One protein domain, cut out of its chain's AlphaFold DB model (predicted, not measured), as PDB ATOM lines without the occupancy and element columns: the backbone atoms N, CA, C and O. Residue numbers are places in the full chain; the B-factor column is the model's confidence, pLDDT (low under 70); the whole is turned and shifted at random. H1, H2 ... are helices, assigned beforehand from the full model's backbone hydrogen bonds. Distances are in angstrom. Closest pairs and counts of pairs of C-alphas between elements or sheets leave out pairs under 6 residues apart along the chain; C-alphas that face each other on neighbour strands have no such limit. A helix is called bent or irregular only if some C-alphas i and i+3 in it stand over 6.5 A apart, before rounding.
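Overview. This is residues 721 to 874 of the 874 residues of an uncharacterized protein of Phytomonas sp. isolate Hart1 (UniProt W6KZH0). A rod is built along one long helix, H4: H3b and H6 lie beside it as a three-helix bundle, and H1 crosses it toward its other end. Residues 747 to 753 and 804 to 809 stick out. The printed part has 154 residues with six named helices, H1 to H6, no named strand: all helix, loose, radius of gyration of the C-alphas 19.8 A, spans 68 by 29 by 26 A.

Arrangement. H3, residues 765 to 798, was assigned as one helix by its hydrogen bonds but is bent, C-alphas 777 and 780 being 7.8 A apart; its arms are H3a, to 777, and H3b, from 780. H3b and H4, residues 810 to 844, form a hairpin at a shallow tilt of 30 degrees; their closest C-alphas, of Ala 794 and Cys 815, are 6.1 A apart. H6, residues 858 to 873, touches H4 at a shallow tilt of 20 degrees, opposite ways, closest at the C-alphas of Val 831 and Ser 858, 6.1 A; H3b, H4 and H6 are an up and down bundle, each running against the one before. H1, residues 723 to 736, touches H4 with residues 725 to 729 alone, at a steep tilt of 50 degrees, closest at the C-alphas of Asn 729 and Ala 833, 6.3 A. H2, residues 743 to 746, touches no helix; H5, residues 849 to 852, only just touches H3a, with 3 pairs of C-alphas within 8 A. Every O i to N i+4 pair is within hydrogen-bond range in H1, H3a, H3b, H4 and H6; H2 and H5 are too short for one.

Along the chain. H4 runs 50.8 A from C-alpha 810 at (222.249, 171.091, 193.647) to C-alpha 844 at (179.322, 198.092, 196.115). H3b measures 27.1 A, H6 22.5 A, H1 19.8 A and H3a 18.3 A.

Size, cuts and confidence. The C-alphas farthest apart, of Glu 752 and His 806, are 67.9 A apart. The printed part has no cut; the links H2 to H3 and H3 to H4 are long. pLDDT is under 70 in 48 residues, among them 742 to 766 and 800 to 811.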
ATOM      1  N   ASN A 721     202.301 189.918 208.890       72.06
ATOM      2  CA  ASN A 721     202.351 190.695 207.652       72.06
ATOM      3  C   ASN A 721     201.145 190.340 206.762       72.06
ATOM      4  O   ASN A 721     200.870 189.166 206.544       72.06
ATOM      5  N   PHE A 722     200.418 191.345 206.260       77.94
ATOM      6  CA  PHE A 722     199.163 191.197 205.493       77.94
ATOM      7  C   PHE A 722     197.984 190.492 206.202       77.94
ATOM      8  O   PHE A 722     196.926 190.327 205.595       77.94
ATOM      9  N   ASP A 723     198.084 190.157 207.491       78.75
ATOM     10  CA  ASP A 723     197.016 189.489 208.256       78.75
ATOM     11  C   ASP A 723     195.690 190.280 208.248       78.75
ATOM     12  O   ASP A 723     194.614 189.731 208.009       78.75
ATOM     13  N   TYR A 724     195.761 191.609 208.395       80.00
ATOM     14  CA  TYR A 724     194.599 192.505 208.281       80.00
ATOM     15  C   TYR A 724     193.903 192.404 206.913       80.00
ATOM     16  O   TYR A 724     192.679 192.518 206.826       80.00
ATOM     17  N   TYR A 725     194.682 192.180 205.854       80.62
ATOM     18  CA  TYR A 725     194.235 192.151 204.468       80.62
ATOM     19  C   TYR A 725     193.594 190.804 204.121       80.62
ATOM     20  O   TYR A 725     192.467 190.757 203.624       80.62
ATOM     21  N   PHE A 726     194.253 189.698 204.481       83.06
ATOM     22  CA  PHE A 726     193.719 188.352 204.276       83.06
ATOM     23  C   PHE A 726     192.504 188.061 205.170       83.06
ATOM     24  O   PHE A 726     191.519 187.505 204.680       83.06
ATOM     25  N   LYS A 727     192.481 188.516 206.434       81.56
ATOM     26  CA  LYS A 727     191.283 188.423 207.296       81.56
ATOM     27  C   LYS A 727     190.107 189.213 206.737       81.56
ATOM     28  O   LYS A 727     188.964 188.766 206.835       81.56
ATOM     29  N   PHE A 728     190.357 190.385 206.157       80.88
ATOM     30  CA  PHE A 728     189.308 191.161 205.501       80.88
ATOM     31  C   PHE A 728     188.762 190.444 204.269       80.88
ATOM     32  O   PHE A 728     187.548 190.342 204.125       80.88
ATOM     33  N   ASN A 729     189.636 189.868 203.444       79.75
ATOM     34  CA  ASN A 729     189.234 189.067 202.292       79.75
ATOM     35  C   ASN A 729     188.417 187.825 202.688       79.75
ATOM     36  O   ASN A 729     187.345 187.601 202.136       79.75
ATOM     37  N   LYS A 730     188.828 187.096 203.733       80.06
ATOM     38  CA  LYS A 730     188.062 185.960 204.279       80.06
ATOM     39  C   LYS A 730     186.678 186.382 204.787       80.06
ATOM     40  O   LYS A 730     185.700 185.673 204.584       80.06
ATOM     41  N   ASN A 731     186.569 187.555 205.417       79.50
ATOM     42  CA  ASN A 731     185.275 188.112 205.827       79.50
ATOM     43  C   ASN A 731     184.406 188.528 204.628       79.50
ATOM     44  O   ASN A 731     183.192 188.375 204.700       79.50
ATOM     45  N   MET A 732     184.999 189.038 203.542       75.25
ATOM     46  CA  MET A 732     184.266 189.320 202.300       75.25
ATOM     47  C   MET A 732     183.729 188.030 201.667       75.25
ATOM     48  O   MET A 732     182.574 187.985 201.264       75.25
ATOM     49  N   GLU A 733     184.541 186.976 201.629       76.88
ATOM     50  CA  GLU A 733     184.172 185.670 201.075       76.88
ATOM     51  C   GLU A 733     183.053 184.979 201.870       76.88
ATOM     52  O   GLU A 733     182.092 184.503 201.273       76.88
ATOM     53  N   MET A 734     183.111 184.995 203.209       76.88
ATOM     54  CA  MET A 734     182.060 184.410 204.061       76.88
ATOM     55  C   MET A 734     180.699 185.114 203.938       76.88
ATOM     56  O   MET A 734     179.669 184.478 204.138       76.88
ATOM     57  N   GLU A 735     180.683 186.417 203.652       71.06
ATOM     58  CA  GLU A 735     179.451 187.222 203.613       71.06
ATOM     59  C   GLU A 735     178.843 187.315 202.200       71.06
ATOM     60  O   GLU A 735     177.631 187.480 202.072       71.06
ATOM     61  N   LEU A 736     179.662 187.222 201.143       71.25
ATOM     62  CA  LEU A 736     179.234 187.421 199.748       71.25
ATOM     63  C   LEU A 736     179.206 186.132 198.911       71.25
ATOM     64  O   LEU A 736     178.550 186.115 197.873       71.25
ATOM     65  N   GLY A 737     179.892 185.071 199.352       71.56
ATOM     66  CA  GLY A 737     180.081 183.837 198.582       71.56
ATOM     67  C   GLY A 737     181.080 183.988 197.424       71.56
ATOM     68  O   GLY A 737     181.350 185.096 196.953       71.56
ATOM     69  N   GLU A 738     181.653 182.874 196.949       70.94
ATOM     70  CA  GLU A 738     182.612 182.897 195.826       70.94
ATOM     71  C   GLU A 738     181.972 183.364 194.502       70.94
ATOM     72  O   GLU A 738     182.625 184.057 193.718       70.94
ATOM     73  N   ASP A 739     180.675 183.102 194.299       67.56
ATOM     74  CA  ASP A 739     179.922 183.459 193.083       67.56
ATOM     75  C   ASP A 739     179.825 184.975 192.838       67.56
ATOM     76  O   ASP A 739     179.619 185.430 191.711       67.56
ATOM     77  N   PHE A 740     180.004 185.798 193.878       71.12
ATOM     78  CA  PHE A 740     180.021 187.255 193.740       71.12
ATOM     79  C   PHE A 740     181.264 187.759 192.983       71.12
ATOM     80  O   PHE A 740     181.228 188.823 192.349       71.12
ATOM     81  N   PHE A 741     182.363 187.004 193.036       70.62
ATOM     82  CA  PHE A 741     183.665 187.387 192.491       70.62
ATOM     83  C   PHE A 741     183.968 186.762 191.120       70.62
ATOM     84  O   PHE A 741     184.998 187.090 190.531       70.62
ATOM     85  N   SER A 742     183.087 185.908 190.587       65.88
ATOM     86  CA  SER A 742     183.249 185.271 189.275       65.88
ATOM     87  C   SER A 742     182.969 186.232 188.105       65.88
ATOM     88  O   SER A 742     182.202 187.197 188.204       65.88
ATOM     89  N   VAL A 743     183.644 185.984 186.978       56.47
ATOM     90  CA  VAL A 743     183.648 186.854 185.784       56.47
ATOM     91  C   VAL A 743     182.315 186.801 185.019       56.47
ATOM     92  O   VAL A 743     181.930 187.791 184.401       56.47
ATOM     93  N   GLU A 744     181.562 185.701 185.116       47.88
ATOM     94  CA  GLU A 744     180.328 185.471 184.341       47.88
ATOM     95  C   GLU A 744     179.169 186.418 184.710       47.88
ATOM     96  O   GLU A 744     178.310 186.700 183.878       47.88
ATOM     97  N   ASN A 745     179.188 187.019 185.904       45.50
ATOM     98  CA  ASN A 745     178.165 187.974 186.352       45.50
ATOM     99  C   ASN A 745     178.523 189.452 186.091       45.50
ATOM    100  O   ASN A 745     177.922 190.353 186.678       45.50
ATOM    101  N   GLN A 746     179.500 189.750 185.224       48.38
ATOM    102  CA  GLN A 746     179.867 191.139 184.901       48.38
ATOM    103  C   GLN A 746     178.807 191.898 184.078       48.38
ATOM    104  O   GLN A 746     178.886 193.124 184.003       48.38
ATOM    105  N   GLN A 747     177.813 191.214 183.493       42.75
ATOM    106  CA  GLN A 747     176.819 191.852 182.613       42.75
ATOM    107  C   GLN A 747     175.359 191.785 183.071       42.75
ATOM    108  O   GLN A 747     174.555 192.547 182.547       42.75
ATOM    109  N   ASN A 748     174.995 190.978 184.067       42.28
ATOM    110  CA  ASN A 748     173.625 190.945 184.579       42.28
ATOM    111  C   ASN A 748     173.633 190.780 186.094       42.28
ATOM    112  O   ASN A 748     173.939 189.708 186.591       42.28
ATOM    113  N   ILE A 749     173.327 191.870 186.796       41.81
ATOM    114  CA  ILE A 749     172.465 191.977 187.986       41.81
ATOM    115  C   ILE A 749     172.555 193.455 188.382       41.81
ATOM    116  O   ILE A 749     173.346 193.893 189.213       41.81
ATOM    117  N   ALA A 750     171.726 194.250 187.711       41.22
ATOM    118  CA  ALA A 750     171.163 195.467 188.274       41.22
ATOM    119  C   ALA A 750     169.886 195.099 189.055       41.22
ATOM    120  O   ALA A 750     168.852 195.734 188.886       41.22
ATOM    121  N   SER A 751     169.923 194.030 189.859       39.44
ATOM    122  CA  SER A 751     168.816 193.706 190.758       39.44
ATOM    123  C   SER A 751     169.065 194.450 192.059       39.44
ATOM    124  O   SER A 751     169.983 194.133 192.817       39.44
ATOM    125  N   GLU A 752     168.237 195.458 192.298       43.09
ATOM    126  CA  GLU A 752     168.187 196.283 193.506       43.09
ATOM    127  C   GLU A 752     168.041 195.466 194.816       43.09
ATOM    128  O   GLU A 752     168.226 196.015 195.896       43.09
ATOM    129  N   GLU A 753     167.824 194.146 194.752       41.59
ATOM    130  CA  GLU A 753     167.641 193.253 195.910       41.59
ATOM    131  C   GLU A 753     168.907 192.964 196.745       41.59
ATOM    132  O   GLU A 753     168.790 192.632 197.924       41.59
ATOM    133  N   PHE A 754     170.127 193.124 196.211       44.53
ATOM    134  CA  PHE A 754     171.361 192.955 197.011       44.53
ATOM    135  C   PHE A 754     171.861 194.253 197.668       44.53
ATOM    136  O   PHE A 754     172.724 194.206 198.543       44.53
ATOM    137  N   LEU A 755     171.306 195.408 197.282       45.78
ATOM    138  CA  LEU A 755     171.664 196.724 197.826       45.78
ATOM    139  C   LEU A 755     170.965 197.043 199.162       45.78
ATOM    140  O   LEU A 755     171.389 197.972 199.850       45.78
ATOM    141  N   GLU A 756     169.946 196.271 199.560       41.62
ATOM    142  CA  GLU A 756     169.195 196.487 200.810       41.62
ATOM    143  C   GLU A 756     169.693 195.668 202.013       41.62
ATOM    144  O   GLU A 756     169.336 195.966 203.157       41.62
ATOM    145  N   LYS A 757     170.591 194.693 201.820       46.19
ATOM    146  CA  LYS A 757     171.327 194.109 202.950       46.19
ATOM    147  C   LYS A 757     172.469 195.045 203.321       46.19
ATOM    148  O   LYS A 757     173.546 194.999 202.733       46.19
ATOM    149  N   ASN A 758     172.217 195.903 204.311       47.94
ATOM    150  CA  ASN A 758     173.250 196.688 204.988       47.94
ATOM    151  C   ASN A 758     174.511 195.827 205.188       47.94
ATOM    152  O   ASN A 758     174.395 194.756 205.795       47.94
ATOM    153  N   PRO A 759     175.700 196.261 204.724       52.12
ATOM    154  CA  PRO A 759     176.921 195.528 205.008       52.12
ATOM    155  C   PRO A 759     177.044 195.393 206.527       52.12
ATOM    156  O   PRO A 759     176.934 196.381 207.258       52.12
ATOM    157  N   CYS A 760     177.218 194.157 206.995       50.69
ATOM    158  CA  CYS A 760     177.384 193.826 208.405       50.69
ATOM    159  C   CYS A 760     178.448 194.740 209.055       50.69
ATOM    160  O   CYS A 760     179.328 195.270 208.371       50.69
ATOM    161  N   SER A 761     178.424 194.902 210.384       53.59
ATOM    162  CA  SER A 761     179.338 195.777 211.161       53.59
ATOM    163  C   SER A 761     180.843 195.585 210.875       53.59
ATOM    164  O   SER A 761     181.669 196.413 211.256       53.59
ATOM    165  N   LYS A 762     181.213 194.500 210.186       53.69
ATOM    166  CA  LYS A 762     182.575 194.139 209.786       53.69
ATOM    167  C   LYS A 762     182.990 194.619 208.380       53.69
ATOM    168  O   LYS A 762     184.194 194.636 208.133       53.69
ATOM    169  N   LEU A 763     182.065 195.036 207.503       65.75
ATOM    170  CA  LEU A 763     182.295 195.423 206.091       65.75
ATOM    171  C   LEU A 763     181.893 196.886 205.793       65.75
ATOM    172  O   LEU A 763     181.384 197.218 204.724       65.75
ATOM    173  N   THR A 764     182.085 197.793 206.750       69.44
ATOM    174  CA  THR A 764     181.724 199.211 206.597       69.44
ATOM    175  C   THR A 764     182.657 199.949 205.627       69.44
ATOM    176  O   THR A 764     183.867 199.735 205.638       69.44
ATOM    177  N   ALA A 765     182.127 200.927 204.883       63.69
ATOM    178  CA  ALA A 765     182.897 201.772 203.959       63.69
ATOM    179  C   ALA A 765     184.140 202.442 204.586       63.69
ATOM    180  O   ALA A 765     185.125 202.670 203.889       63.69
ATOM    181  N   ALA A 766     184.101 202.754 205.888       68.00
ATOM    182  CA  ALA A 766     185.240 203.302 206.628       68.00
ATOM    183  C   ALA A 766     186.384 202.282 206.769       68.00
ATOM    184  O   ALA A 766     187.537 202.620 206.525       68.00
ATOM    185  N   LYS A 767     186.051 201.023 207.070       71.69
ATOM    186  CA  LYS A 767     187.013 199.931 207.243       71.69
ATOM    187  C   LYS A 767     187.608 199.483 205.907       71.69
ATOM    188  O   LYS A 767     188.805 199.240 205.814       71.69
ATOM    189  N   THR A 768     186.805 199.465 204.842       75.06
ATOM    190  CA  THR A 768     187.286 199.212 203.472       75.06
ATOM    191  C   THR A 768     188.258 200.299 203.002       75.06
ATOM    192  O   THR A 768     189.275 199.994 202.385       75.06
ATOM    193  N   PHE A 769     187.985 201.570 203.321       74.06
ATOM    194  CA  PHE A 769     188.894 202.678 203.013       74.06
ATOM    195  C   PHE A 769     190.188 202.618 203.839       74.06
ATOM    196  O   PHE A 769     191.270 202.819 203.292       74.06
ATOM    197  N   GLU A 770     190.098 202.297 205.131       79.19
ATOM    198  CA  GLU A 770     191.255 202.097 206.016       79.19
ATOM    199  C   GLU A 770     192.167 200.966 205.517       79.19
ATOM    200  O   GLU A 770     193.383 201.125 205.442       79.19
ATOM    201  N   ILE A 771     191.592 199.846 205.079       79.62
ATOM    202  CA  ILE A 771     192.358 198.699 204.580       79.62
ATOM    203  C   ILE A 771     192.982 198.996 203.213       79.62
ATOM    204  O   ILE A 771     194.157 198.699 203.011       79.62
ATOM    205  N   ALA A 772     192.251 199.644 202.300       77.25
ATOM    206  CA  ALA A 772     192.786 200.044 200.996       77.25
ATOM    207  C   ALA A 772     193.916 201.084 201.119       77.25
ATOM    208  O   ALA A 772     194.905 201.022 200.393       77.25
ATOM    209  N   THR A 773     193.801 202.027 202.060       78.88
ATOM    210  CA  THR A 773     194.854 203.023 202.324       78.88
ATOM    211  C   THR A 773     196.071 202.408 203.008       78.88
ATOM    212  O   THR A 773     197.195 202.704 202.608       78.88
ATOM    213  N   THR A 774     195.865 201.515 203.978       81.19
ATOM    214  CA  THR A 774     196.952 200.800 204.665       81.19
ATOM    215  C   THR A 774     197.719 199.901 203.699       81.19
ATOM    216  O   THR A 774     198.947 199.960 203.666       81.19
ATOM    217  N   PHE A 775     197.011 199.146 202.851       82.75
ATOM    218  CA  PHE A 775     197.627 198.313 201.822       82.75
ATOM    219  C   PHE A 775     198.454 199.162 200.851       82.75
ATOM    220  O   PHE A 775     199.645 198.919 200.703       82.75
ATOM    221  N   ASN A 776     197.879 200.224 200.276       81.56
ATOM    222  CA  ASN A 776     198.576 201.078 199.311       81.56
ATOM    223  C   ASN A 776     199.861 201.716 199.882       81.56
ATOM    224  O   ASN A 776     200.878 201.785 199.196       81.56
ATOM    225  N   CYS A 777     199.855 202.110 201.158       80.12
ATOM    226  CA  CYS A 777     201.020 202.727 201.793       80.12
ATOM    227  C   CYS A 777     202.096 201.731 202.261       80.12
ATOM    228  O   CYS A 777     203.261 202.111 202.313       80.12
ATOM    229  N   GLN A 778     201.736 200.503 202.653       84.44
ATOM    230  CA  GLN A 778     202.643 199.605 203.390       84.44
ATOM    231  C   GLN A 778     202.978 198.294 202.671       84.44
ATOM    232  O   GLN A 778     203.810 197.533 203.168       84.44
ATOM    233  N   TRP A 779     202.357 198.000 201.525       82.31
ATOM    234  CA  TRP A 779     202.523 196.698 200.879       82.31
ATOM    235  C   TRP A 779     203.968 196.412 200.440       82.31
ATOM    236  O   TRP A 779     204.403 195.277 200.580       82.31
ATOM    237  N   HIS A 780     204.737 197.412 199.988       82.88
ATOM    238  CA  HIS A 780     206.145 197.217 199.608       82.88
ATOM    239  C   HIS A 780     206.987 196.730 200.796       82.88
ATOM    240  O   HIS A 780     207.626 195.684 200.709       82.88
ATOM    241  N   ASP A 781     206.949 197.441 201.925       82.75
ATOM    242  CA  ASP A 781     207.742 197.106 203.116       82.75
ATOM    243  C   ASP A 781     207.315 195.772 203.742       82.75
ATOM    244  O   ASP A 781     208.150 195.010 204.232       82.75
ATOM    245  N   GLN A 782     206.010 195.479 203.736       82.12
ATOM    246  CA  GLN A 782     205.491 194.193 204.208       82.12
ATOM    247  C   GLN A 782     205.917 193.050 203.280       82.12
ATOM    248  O   GLN A 782     206.281 191.983 203.768       82.12
ATOM    249  N   PHE A 783     205.936 193.276 201.964       83.00
ATOM    250  CA  PHE A 783     206.365 192.280 200.986       83.00
ATOM    251  C   PHE A 783     207.874 192.004 201.064       83.00
ATOM    252  O   PHE A 783     208.260 190.843 201.094       83.00
ATOM    253  N   TYR A 784     208.724 193.028 201.219       83.44
ATOM    254  CA  TYR A 784     210.168 192.833 201.442       83.44
ATOM    255  C   TYR A 784     210.466 191.982 202.683       83.44
ATOM    256  O   TYR A 784     211.350 191.131 202.647       83.44
ATOM    257  N   LYS A 785     209.713 192.175 203.773       82.19
ATOM    258  CA  LYS A 785     209.848 191.345 204.980       82.19
ATOM    259  C   LYS A 785     209.426 189.902 204.732       82.19
ATOM    260  O   LYS A 785     210.109 188.996 205.177       82.19
ATOM    261  N   VAL A 786     208.337 189.686 203.992       82.56
ATOM    262  CA  VAL A 786     207.892 188.336 203.616       82.56
ATOM    263  C   VAL A 786     208.932 187.628 202.744       82.56
ATOM    264  O   VAL A 786     209.187 186.446 202.964       82.56
ATOM    265  N   VAL A 787     209.545 188.347 201.798       81.75
ATOM    266  CA  VAL A 787     210.626 187.825 200.954       81.75
ATOM    267  C   VAL A 787     211.825 187.411 201.804       81.75
ATOM    268  O   VAL A 787     212.209 186.245 201.771       81.75
ATOM    269  N   ALA A 788     212.325 188.308 202.655       81.00
ATOM    270  CA  ALA A 788     213.448 188.015 203.544       81.00
ATOM    271  C   ALA A 788     213.163 186.843 204.506       81.00
ATOM    272  O   ALA A 788     214.018 185.973 204.675       81.00
ATOM    273  N   ASP A 789     211.963 186.789 205.093       78.81
ATOM    274  CA  ASP A 789     211.550 185.732 206.025       78.81
ATOM    275  C   ASP A 789     211.563 184.345 205.352       78.81
ATOM    276  O   ASP A 789     212.107 183.385 205.906       78.81
ATOM    277  N   ILE A 790     210.994 184.224 204.145       81.50
ATOM    278  CA  ILE A 790     210.940 182.950 203.405       81.50
ATOM    279  C   ILE A 790     212.327 182.558 202.889       81.50
ATOM    280  O   ILE A 790     212.699 181.389 203.004       81.50
ATOM    281  N   THR A 791     213.110 183.511 202.370       81.69
ATOM    282  CA  THR A 791     214.485 183.260 201.917       81.69
ATOM    283  C   THR A 791     215.350 182.756 203.078       81.69
ATOM    284  O   THR A 791     216.045 181.748 202.938       81.69
ATOM    285  N   GLN A 792     215.255 183.380 204.255       79.88
ATOM    286  CA  GLN A 792     215.988 182.955 205.450       79.88
ATOM    287  C   GLN A 792     215.544 181.569 205.946       79.88
ATOM    288  O   GLN A 792     216.391 180.748 206.307       79.88
ATOM    289  N   ALA A 793     214.238 181.285 205.947       76.31
ATOM    290  CA  ALA A 793     213.708 179.980 206.341       76.31
ATOM    291  C   ALA A 793     214.164 178.866 205.384       76.31
ATOM    292  O   ALA A 793     214.653 177.831 205.835       76.31
ATOM    293  N   ALA A 794     214.083 179.087 204.069       79.88
ATOM    294  CA  ALA A 794     214.544 178.127 203.068       79.88
ATOM    295  C   ALA A 794     216.052 177.855 203.195       79.88
ATOM    296  O   ALA A 794     216.474 176.700 203.237       79.88
ATOM    297  N   GLN A 795     216.868 178.901 203.351       80.75
ATOM    298  CA  GLN A 795     218.310 178.750 203.558       80.75
ATOM    299  C   GLN A 795     218.639 177.942 204.819       80.75
ATOM    300  O   GLN A 795     219.583 177.156 204.799       80.75
ATOM    301  N   ALA A 796     217.873 178.104 205.903       76.88
ATOM    302  CA  ALA A 796     218.054 177.335 207.133       76.88
ATOM    303  C   ALA A 796     217.689 175.850 206.954       76.88
ATOM    304  O   ALA A 796     218.435 174.990 207.420       76.88
ATOM    305  N   ILE A 797     216.606 175.550 206.226       80.00
ATOM    306  CA  ILE A 797     216.159 174.178 205.922       80.00
ATOM    307  C   ILE A 797     217.203 173.431 205.079       80.00
ATOM    308  O   ILE A 797     217.578 172.301 205.392       80.00
ATOM    309  N   PHE A 798     217.743 174.077 204.040       78.19
ATOM    310  CA  PHE A 798     218.713 173.451 203.134       78.19
ATOM    311  C   PHE A 798     220.173 173.512 203.626       78.19
ATOM    312  O   PHE A 798     221.057 172.938 202.989       78.19
ATOM    313  N   LYS A 799     220.449 174.147 204.777       72.56
ATOM    314  CA  LYS A 799     221.805 174.302 205.343       72.56
ATOM    315  C   LYS A 799     222.466 172.970 205.722       72.56
ATOM    316  O   LYS A 799     223.689 172.867 205.675       72.56
ATOM    317  N   GLY A 800     221.659 171.980 206.112       59.53
ATOM    318  CA  GLY A 800     222.105 170.652 206.543       59.53
ATOM    319  C   GLY A 800     222.140 169.591 205.439       59.53
ATOM    320  O   GLY A 800     222.544 168.465 205.708       59.53
ATOM    321  N   VAL A 801     221.752 169.928 204.201       60.22
ATOM    322  CA  VAL A 801     221.826 169.002 203.059       60.22
ATOM    323  C   VAL A 801     223.288 168.887 202.622       60.22
ATOM    324  O   VAL A 801     223.766 169.594 201.732       60.22
ATOM    325  N   SER A 802     224.042 168.037 203.321       47.12
ATOM    326  CA  SER A 802     225.434 167.735 203.007       47.12
ATOM    327  C   SER A 802     225.547 166.927 201.714       47.12
ATOM    328  O   SER A 802     224.891 165.912 201.512       47.12
ATOM    329  N   SER A 803     226.434 167.412 200.853       42.97
ATOM    330  CA  SER A 803     226.856 166.909 199.550       42.97
ATOM    331  C   SER A 803     227.377 165.464 199.570       42.97
ATOM    332  O   SER A 803     228.580 165.259 199.727       42.97
ATOM    333  N   SER A 804     226.501 164.477 199.374       35.16
ATOM    334  CA  SER A 804     226.896 163.066 199.209       35.16
ATOM    335  C   SER A 804     226.606 162.465 197.833       35.16
ATOM    336  O   SER A 804     226.780 161.268 197.654       35.16
ATOM    337  N   THR A 805     226.267 163.270 196.831       34.91
ATOM    338  CA  THR A 805     226.353 162.876 195.419       34.91
ATOM    339  C   THR A 805     226.811 164.086 194.613       34.91
ATOM    340  O   THR A 805     226.469 165.228 194.919       34.91
ATOM    341  N   HIS A 806     227.703 163.864 193.650       36.97
ATOM    342  CA  HIS A 806     228.393 164.896 192.879       36.97
ATOM    343  C   HIS A 806     227.461 166.023 192.384       36.97
ATOM    344  O   HIS A 806     226.765 165.861 191.392       36.97
ATOM    345  N   SER A 807     227.457 167.178 193.058       37.06
ATOM    346  CA  SER A 807     227.545 168.527 192.476       37.06
ATOM    347  C   SER A 807     227.192 169.592 193.533       37.06
ATOM    348  O   SER A 807     226.104 169.638 194.101       37.06
ATOM    349  N   ARG A 808     228.136 170.504 193.782       35.31
ATOM    350  CA  ARG A 808     227.972 171.706 194.619       35.31
ATOM    351  C   ARG A 808     226.824 172.677 194.216       35.31
ATOM    352  O   ARG A 808     226.456 173.458 195.086       35.31
ATOM    353  N   PRO A 809     226.235 172.672 192.992       45.69
ATOM    354  CA  PRO A 809     225.084 173.516 192.642       45.69
ATOM    355  C   PRO A 809     223.713 172.985 193.099       45.69
ATOM    356  O   PRO A 809     222.760 173.758 193.103       45.69
ATOM    357  N   ALA A 810     223.573 171.702 193.465       58.56
ATOM    358  CA  ALA A 810     222.249 171.091 193.647       58.56
ATOM    359  C   ALA A 810     221.447 171.684 194.823       58.56
ATOM    360  O   ALA A 810     220.268 171.979 194.666       58.56
ATOM    361  N   SER A 811     222.066 171.926 195.984       63.97
ATOM    362  CA  SER A 811     221.352 172.449 197.162       63.97
ATOM    363  C   SER A 811     220.972 173.927 197.032       63.97
ATOM    364  O   SER A 811     219.881 174.319 197.440       63.97
ATOM    365  N   GLN A 812     221.834 174.746 196.419       72.06
ATOM    366  CA  GLN A 812     221.537 176.155 196.136       72.06
ATOM    367  C   GLN A 812     220.436 176.292 195.083       72.06
ATOM    368  O   GLN A 812     219.521 177.093 195.263       72.06
ATOM    369  N   TYR A 813     220.480 175.466 194.033       76.81
ATOM    370  CA  TYR A 813     219.425 175.402 193.027       76.81
ATOM    371  C   TYR A 813     218.080 175.004 193.654       76.81
ATOM    372  O   TYR A 813     217.109 175.743 193.506       76.81
ATOM    373  N   LEU A 814     218.036 173.921 194.442       75.25
ATOM    374  CA  LEU A 814     216.818 173.476 195.132       75.25
ATOM    375  C   LEU A 814     216.263 174.540 196.087       75.25
ATOM    376  O   LEU A 814     215.061 174.790 196.092       75.25
ATOM    377  N   CYS A 815     217.131 175.215 196.846       80.31
ATOM    378  CA  CYS A 815     216.728 176.319 197.716       80.31
ATOM    379  C   CYS A 815     216.123 177.478 196.910       80.31
ATOM    380  O   CYS A 815     215.082 178.012 197.287       80.31
ATOM    381  N   SER A 816     216.749 177.856 195.791       80.75
ATOM    382  CA  SER A 816     216.265 178.938 194.929       80.75
ATOM    383  C   SER A 816     214.924 178.595 194.264       80.75
ATOM    384  O   SER A 816     214.014 179.424 194.226       80.75
ATOM    385  N   GLU A 817     214.755 177.350 193.814       81.62
ATOM    386  CA  GLU A 817     213.515 176.863 193.212       81.62
ATOM    387  C   GLU A 817     212.389 176.765 194.250       81.62
ATOM    388  O   GLU A 817     211.253 177.154 193.968       81.62
ATOM    389  N   PHE A 818     212.697 176.338 195.478       83.06
ATOM    390  CA  PHE A 818     211.743 176.321 196.588       83.06
ATOM    391  C   PHE A 818     211.264 177.729 196.960       83.06
ATOM    392  O   PHE A 818     210.062 177.967 197.072       83.06
ATOM    393  N   VAL A 819     212.179 178.700 197.077       84.19
ATOM    394  CA  VAL A 819     211.815 180.102 197.342       84.19
ATOM    395  C   VAL A 819     210.951 180.651 196.208       84.19
ATOM    396  O   VAL A 819     209.885 181.215 196.462       84.19
ATOM    397  N   TYR A 820     211.354 180.440 194.953       85.00
ATOM    398  CA  TYR A 820     210.605 180.920 193.794       85.00
ATOM    399  C   TYR A 820     209.190 180.325 193.718       85.00
ATOM    400  O   TYR A 820     208.224 181.049 193.466       85.00
ATOM    401  N   THR A 821     209.042 179.021 193.962       83.38
ATOM    402  CA  THR A 821     207.741 178.334 193.912       83.38
ATOM    403  C   THR A 821     206.796 178.796 195.020       83.38
ATOM    404  O   THR A 821     205.632 179.086 194.728       83.38
ATOM    405  N   ILE A 822     207.287 178.968 196.253       85.00
ATOM    406  CA  ILE A 822     206.501 179.548 197.355       85.00
ATOM    407  C   ILE A 822     206.097 180.989 197.024       85.00
ATOM    408  O   ILE A 822     204.922 181.346 197.148       85.00
ATOM    409  N   MET A 823     207.039 181.813 196.548       85.12
ATOM    410  CA  MET A 823     206.771 183.209 196.188       85.12
ATOM    411  C   MET A 823     205.740 183.332 195.078       85.12
ATOM    412  O   MET A 823     204.876 184.204 195.146       85.12
ATOM    413  N   ARG A 824     205.779 182.449 194.077       87.00
ATOM    414  CA  ARG A 824     204.798 182.414 192.989       87.00
ATOM    415  C   ARG A 824     203.379 182.219 193.525       87.00
ATOM    416  O   ARG A 824     202.485 182.986 193.172       87.00
ATOM    417  N   VAL A 825     203.172 181.230 194.395       84.38
ATOM    418  CA  VAL A 825     201.848 180.939 194.975       84.38
ATOM    419  C   VAL A 825     201.410 182.054 195.931       84.38
ATOM    420  O   VAL A 825     200.261 182.489 195.877       84.38
ATOM    421  N   TYR A 826     202.328 182.595 196.738       85.00
ATOM    422  CA  TYR A 826     202.042 183.726 197.625       85.00
ATOM    423  C   TYR A 826     201.644 184.994 196.852       85.00
ATOM    424  O   TYR A 826     200.653 185.646 197.190       85.00
ATOM    425  N   CYS A 827     202.363 185.323 195.774       85.19
ATOM    426  CA  CYS A 827     202.025 186.438 194.890       85.19
ATOM    427  C   CYS A 827     200.648 186.237 194.253       85.19
ATOM    428  O   CYS A 827     199.843 187.163 194.256       85.19
ATOM    429  N   ASN A 828     200.338 185.027 193.776       85.94
ATOM    430  CA  ASN A 828     199.020 184.714 193.222       85.94
ATOM    431  C   ASN A 828     197.902 184.884 194.263       85.94
ATOM    432  O   ASN A 828     196.859 185.456 193.949       85.94
ATOM    433  N   ALA A 829     198.119 184.458 195.512       84.50
ATOM    434  CA  ALA A 829     197.159 184.653 196.597       84.50
ATOM    435  C   ALA A 829     196.935 186.145 196.912       84.50
ATOM    436  O   ALA A 829     195.797 186.581 197.106       84.50
ATOM    437  N   LEU A 830     198.006 186.942 196.919       84.81
ATOM    438  CA  LEU A 830     197.950 188.379 197.179       84.81
ATOM    439  C   LEU A 830     197.285 189.155 196.030       84.81
ATOM    440  O   LEU A 830     196.469 190.043 196.273       84.81
ATOM    441  N   VAL A 831     197.568 188.772 194.783       85.25
ATOM    442  CA  VAL A 831     196.914 189.308 193.581       85.25
ATOM    443  C   VAL A 831     195.429 188.955 193.571       85.25
ATOM    444  O   VAL A 831     194.605 189.852 193.415       85.25
ATOM    445  N   ARG A 832     195.065 187.693 193.843       83.62
ATOM    446  CA  ARG A 832     193.660 187.260 193.953       83.62
ATOM    447  C   ARG A 832     192.918 188.058 195.025       83.62
ATOM    448  O   ARG A 832     191.765 188.436 194.836       83.62
ATOM    449  N   ALA A 833     193.574 188.349 196.147       82.81
ATOM    450  CA  ALA A 833     193.008 189.190 197.193       82.81
ATOM    451  C   ALA A 833     192.808 190.652 196.752       82.81
ATOM    452  O   ALA A 833     191.773 191.248 197.065       82.81
ATOM    453  N   ASN A 834     193.737 191.197 195.963       85.38
ATOM    454  CA  ASN A 834     193.619 192.524 195.358       85.38
ATOM    455  C   ASN A 834     192.508 192.609 194.309       85.38
ATOM    456  O   ASN A 834     191.733 193.567 194.320       85.38
ATOM    457  N   ASP A 835     192.358 191.583 193.475       82.62
ATOM    458  CA  ASP A 835     191.266 191.489 192.508       82.62
ATOM    459  C   ASP A 835     189.907 191.431 193.209       82.62
ATOM    460  O   ASP A 835     189.006 192.201 192.874       82.62
ATOM    461  N   ARG A 836     189.771 190.598 194.250       81.62
ATOM    462  CA  ARG A 836     188.540 190.521 195.055       81.62
ATOM    463  C   ARG A 836     188.197 191.868 195.697       81.62
ATOM    464  O   ARG A 836     187.048 192.303 195.620       81.62
ATOM    465  N   LEU A 837     189.179 192.571 196.267       81.38
ATOM    466  CA  LEU A 837     188.971 193.912 196.824       81.38
ATOM    467  C   LEU A 837     188.537 194.920 195.747       81.38
ATOM    468  O   LEU A 837     187.616 195.706 195.975       81.38
ATOM    469  N   SER A 838     189.168 194.886 194.573       80.31
ATOM    470  CA  SER A 838     188.841 195.759 193.443       80.31
ATOM    471  C   SER A 838     187.416 195.516 192.929       80.31
ATOM    472  O   SER A 838     186.645 196.465 192.759       80.31
ATOM    473  N   ILE A 839     187.016 194.247 192.774       79.81
ATOM    474  CA  ILE A 839     185.657 193.845 192.378       79.81
ATOM    475  C   ILE A 839     184.635 194.300 193.425       79.81
ATOM    476  O   ILE A 839     183.617 194.897 193.072       79.81
ATOM    477  N   PHE A 840     184.917 194.090 194.714       78.44
ATOM    478  CA  PHE A 840     184.046 194.508 195.814       78.44
ATOM    479  C   PHE A 840     183.825 196.026 195.845       78.44
ATOM    480  O   PHE A 840     182.684 196.495 195.901       78.44
ATOM    481  N   VAL A 841     184.900 196.815 195.750       76.44
ATOM    482  CA  VAL A 841     184.819 198.284 195.740       76.44
ATOM    483  C   VAL A 841     184.092 198.791 194.495       76.44
ATOM    484  O   VAL A 841     183.300 199.730 194.594       76.44
ATOM    485  N   THR A 842     184.303 198.154 193.343       75.75
ATOM    486  CA  THR A 842     183.655 198.538 192.083       75.75
ATOM    487  C   THR A 842     182.161 198.212 192.085       75.75
ATOM    488  O   THR A 842     181.374 199.047 191.651       75.75
ATOM    489  N   LYS A 843     181.746 197.057 192.623       72.44
ATOM    490  CA  LYS A 843     180.331 196.644 192.666       72.44
ATOM    491  C   LYS A 843     179.522 197.362 193.756       72.44
ATOM    492  O   LYS A 843     178.394 197.766 193.497       72.44
ATOM    493  N   ILE A 844     180.077 197.562 194.957       70.25
ATOM    494  CA  ILE A 844     179.322 198.092 196.115       70.25
ATOM    495  C   ILE A 844     179.546 199.595 196.337       70.25
ATOM    496  O   ILE A 844     178.640 200.312 196.764       70.25
ATOM    497  N   TYR A 845     180.738 200.112 196.029       70.12
ATOM    498  CA  TYR A 845     181.127 201.498 196.322       70.12
ATOM    499  C   TYR A 845     181.449 202.329 195.073       70.12
ATOM    500  O   TYR A 845     182.139 203.346 195.182       70.12
ATOM    501  N   ALA A 846     180.873 201.974 193.917       61.97
ATOM    502  CA  ALA A 846     181.071 202.635 192.618       61.97
ATOM    503  C   ALA A 846     180.988 204.177 192.652       61.97
ATOM    504  O   ALA A 846     181.667 204.854 191.887       61.97
ATOM    505  N   LYS A 847     180.162 204.746 193.546       59.88
ATOM    506  CA  LYS A 847     179.917 206.197 193.670       59.88
ATOM    507  C   LYS A 847     180.919 206.945 194.573       59.88
ATOM    508  O   LYS A 847     180.830 208.166 194.678       59.88
ATOM    509  N   LYS A 848     181.855 206.263 195.253       65.12
ATOM    510  CA  LYS A 848     182.838 206.880 196.170       65.12
ATOM    511  C   LYS A 848     184.243 206.931 195.548       65.12
ATOM    512  O   LYS A 848     185.063 206.041 195.776       65.12
ATOM    513  N   SER A 849     184.549 208.027 194.848       61.59
ATOM    514  CA  SER A 849     185.841 208.272 194.169       61.59
ATOM    515  C   SER A 849     187.072 208.180 195.086       61.59
ATOM    516  O   SER A 849     188.142 207.752 194.655       61.59
ATOM    517  N   ASN A 850     186.919 208.511 196.372       65.56
ATOM    518  CA  ASN A 850     188.010 208.465 197.351       65.56
ATOM    519  C   ASN A 850     188.579 207.048 197.548       65.56
ATOM    520  O   ASN A 850     189.786 206.901 197.712       65.56
ATOM    521  N   ILE A 851     187.737 206.007 197.502       65.75
ATOM    522  CA  ILE A 851     188.167 204.611 197.699       65.75
ATOM    523  C   ILE A 851     188.803 204.067 196.411       65.75
ATOM    524  O   ILE A 851     189.840 203.413 196.466       65.75
ATOM    525  N   GLN A 852     188.242 204.414 195.248       64.81
ATOM    526  CA  GLN A 852     188.764 203.997 193.941       64.81
ATOM    527  C   GLN A 852     190.172 204.537 193.663       64.81
ATOM    528  O   GLN A 852     191.009 203.811 193.141       64.81
ATOM    529  N   SER A 853     190.475 205.772 194.088       69.38
ATOM    530  CA  SER A 853     191.809 206.380 193.920       69.38
ATOM    531  C   SER A 853     192.943 205.662 194.668       69.38
ATOM    532  O   SER A 853     194.117 205.939 194.427       69.38
ATOM    533  N   LYS A 854     192.605 204.764 195.603       73.06
ATOM    534  CA  LYS A 854     193.562 204.033 196.442       73.06
ATOM    535  C   LYS A 854     193.740 202.573 196.035       73.06
ATOM    536  O   LYS A 854     194.596 201.920 196.627       73.06
ATOM    537  N   LEU A 855     192.988 202.084 195.048       75.19
ATOM    538  CA  LEU A 855     193.149 200.739 194.500       75.19
ATOM    539  C   LEU A 855     194.408 200.655 193.631       75.19
ATOM    540  O   LEU A 855     194.721 201.578 192.880       75.19
ATOM    541  N   ILE A 856     195.117 199.532 193.727       76.94
ATOM    542  CA  ILE A 856     196.289 199.229 192.903       76.94
ATOM    543  C   ILE A 856     195.846 198.276 191.796       76.94
ATOM    544  O   ILE A 856     195.128 197.311 192.059       76.94
ATOM    545  N   SER A 857     196.266 198.530 190.556       79.25
ATOM    546  CA  SER A 857     196.016 197.592 189.465       79.25
ATOM    547  C   SER A 857     196.874 196.339 189.630       79.25
ATOM    548  O   SER A 857     198.077 196.408 189.889       79.25
ATOM    549  N   SER A 858     196.263 195.175 189.432       77.75
ATOM    550  CA  SER A 858     196.929 193.882 189.606       77.75
ATOM    551  C   SER A 858     198.115 193.683 188.653       77.75
ATOM    552  O   SER A 858     199.095 193.046 189.021       77.75
ATOM    553  N   SER A 859     198.106 194.322 187.476       74.75
ATOM    554  CA  SER A 859     199.250 194.336 186.552       74.75
ATOM    555  C   SER A 859     200.463 195.105 187.090       74.75
ATOM    556  O   SER A 859     201.597 194.664 186.906       74.75
ATOM    557  N   VAL A 860     200.243 196.227 187.784       78.62
ATOM    558  CA  VAL A 860     201.313 197.004 188.433       78.62
ATOM    559  C   VAL A 860     201.832 196.263 189.663       78.62
ATOM    560  O   VAL A 860     203.042 196.203 189.871       78.62
ATOM    561  N   LEU A 861     200.933 195.636 190.429       80.69
ATOM    562  CA  LEU A 861     201.284 194.830 191.598       80.69
ATOM    563  C   LEU A 861     202.209 193.656 191.222       80.69
ATOM    564  O   LEU A 861     203.272 193.505 191.817       80.69
ATOM    565  N   ILE A 862     201.854 192.879 190.189       79.62
ATOM    566  CA  ILE A 862     202.672 191.755 189.696       79.62
ATOM    567  C   ILE A 862     204.036 192.240 189.192       79.62
ATOM    568  O   ILE A 862     205.062 191.653 189.535       79.62
ATOM    569  N   GLY A 863     204.061 193.310 188.389       77.69
ATOM    570  CA  GLY A 863     205.297 193.823 187.795       77.69
ATOM    571  C   GLY A 863     206.315 194.299 188.835       77.69
ATOM    572  O   GLY A 863     207.509 194.046 188.689       77.69
ATOM    573  N   GLU A 864     205.858 194.947 189.906       79.88
ATOM    574  CA  GLU A 864     206.727 195.384 191.003       79.88
ATOM    575  C   GLU A 864     207.127 194.223 191.933       79.88
ATOM    576  O   GLU A 864     208.295 194.127 192.308       79.88
ATOM    577  N   MET A 865     206.233 193.269 192.229       83.19
ATOM    578  CA  MET A 865     206.588 192.058 192.994       83.19
ATOM    579  C   MET A 865     207.670 191.226 192.299       83.19
ATOM    580  O   MET A 865     208.624 190.790 192.941       83.19
ATOM    581  N   GLN A 866     207.577 191.061 190.977       80.31
ATOM    582  CA  GLN A 866     208.591 190.353 190.191       80.31
ATOM    583  C   GLN A 866     209.959 191.051 190.221       80.31
ATOM    584  O   GLN A 866     210.983 190.371 190.255       80.31
ATOM    585  N   LYS A 867     210.000 192.393 190.237       80.81
ATOM    586  CA  LYS A 867     211.256 193.151 190.388       80.81
ATOM    587  C   LYS A 867     211.886 192.938 191.762       80.81
ATOM    588  O   LYS A 867     213.101 192.794 191.843       80.81
ATOM    589  N   ILE A 868     211.070 192.912 192.817       79.12
ATOM    590  CA  ILE A 868     211.534 192.682 194.191       79.12
ATOM    591  C   ILE A 868     212.126 191.275 194.327       79.12
ATOM    592  O   ILE A 868     213.245 191.141 194.810       79.12
ATOM    593  N   ILE A 869     211.428 190.249 193.828       77.88
ATOM    594  CA  ILE A 869     211.908 188.857 193.863       77.88
ATOM    595  C   ILE A 869     213.205 188.704 193.060       77.88
ATOM    596  O   ILE A 869     214.144 188.072 193.529       77.88
ATOM    597  N   ARG A 870     213.293 189.305 191.864       76.38
ATOM    598  CA  ARG A 870     214.506 189.224 191.035       76.38
ATOM    599  C   ARG A 870     215.721 189.842 191.730       76.38
ATOM    600  O   ARG A 870     216.801 189.286 191.638       76.38
ATOM    601  N   ARG A 871     215.531 190.951 192.448       75.12
ATOM    602  CA  ARG A 871     216.607 191.664 193.150       75.12
ATOM    603  C   ARG A 871     217.119 190.943 194.405       75.12
ATOM    604  O   ARG A 871     218.234 191.223 194.814       75.12
ATOM    605  N   ASP A 872     216.306 190.091 195.029       70.06
ATOM    606  CA  ASP A 872     216.705 189.280 196.196       70.06
ATOM    607  C   ASP A 872     217.408 187.970 195.786       70.06
ATOM    608  O   ASP A 872     218.164 187.395 196.561       70.06
ATOM    609  N   MET A 873     217.141 187.499 194.562       62.88
ATOM    610  CA  MET A 873     217.675 186.249 194.005       62.88
ATOM    611  C   MET A 873     218.971 186.436 193.193       62.88
ATOM    612  O   MET A 873     219.664 185.450 192.940       62.88
ATOM    613  N   GLU A 874     219.263 187.667 192.758       58.56
ATOM    614  CA  GLU A 874     220.557 188.120 192.208       58.56
ATOM    615  C   GLU A 874     221.549 188.434 193.335       58.56
ATOM    616  O   GLU A 874     222.731 188.035 193.198       58.56
TER     617      GLU A 874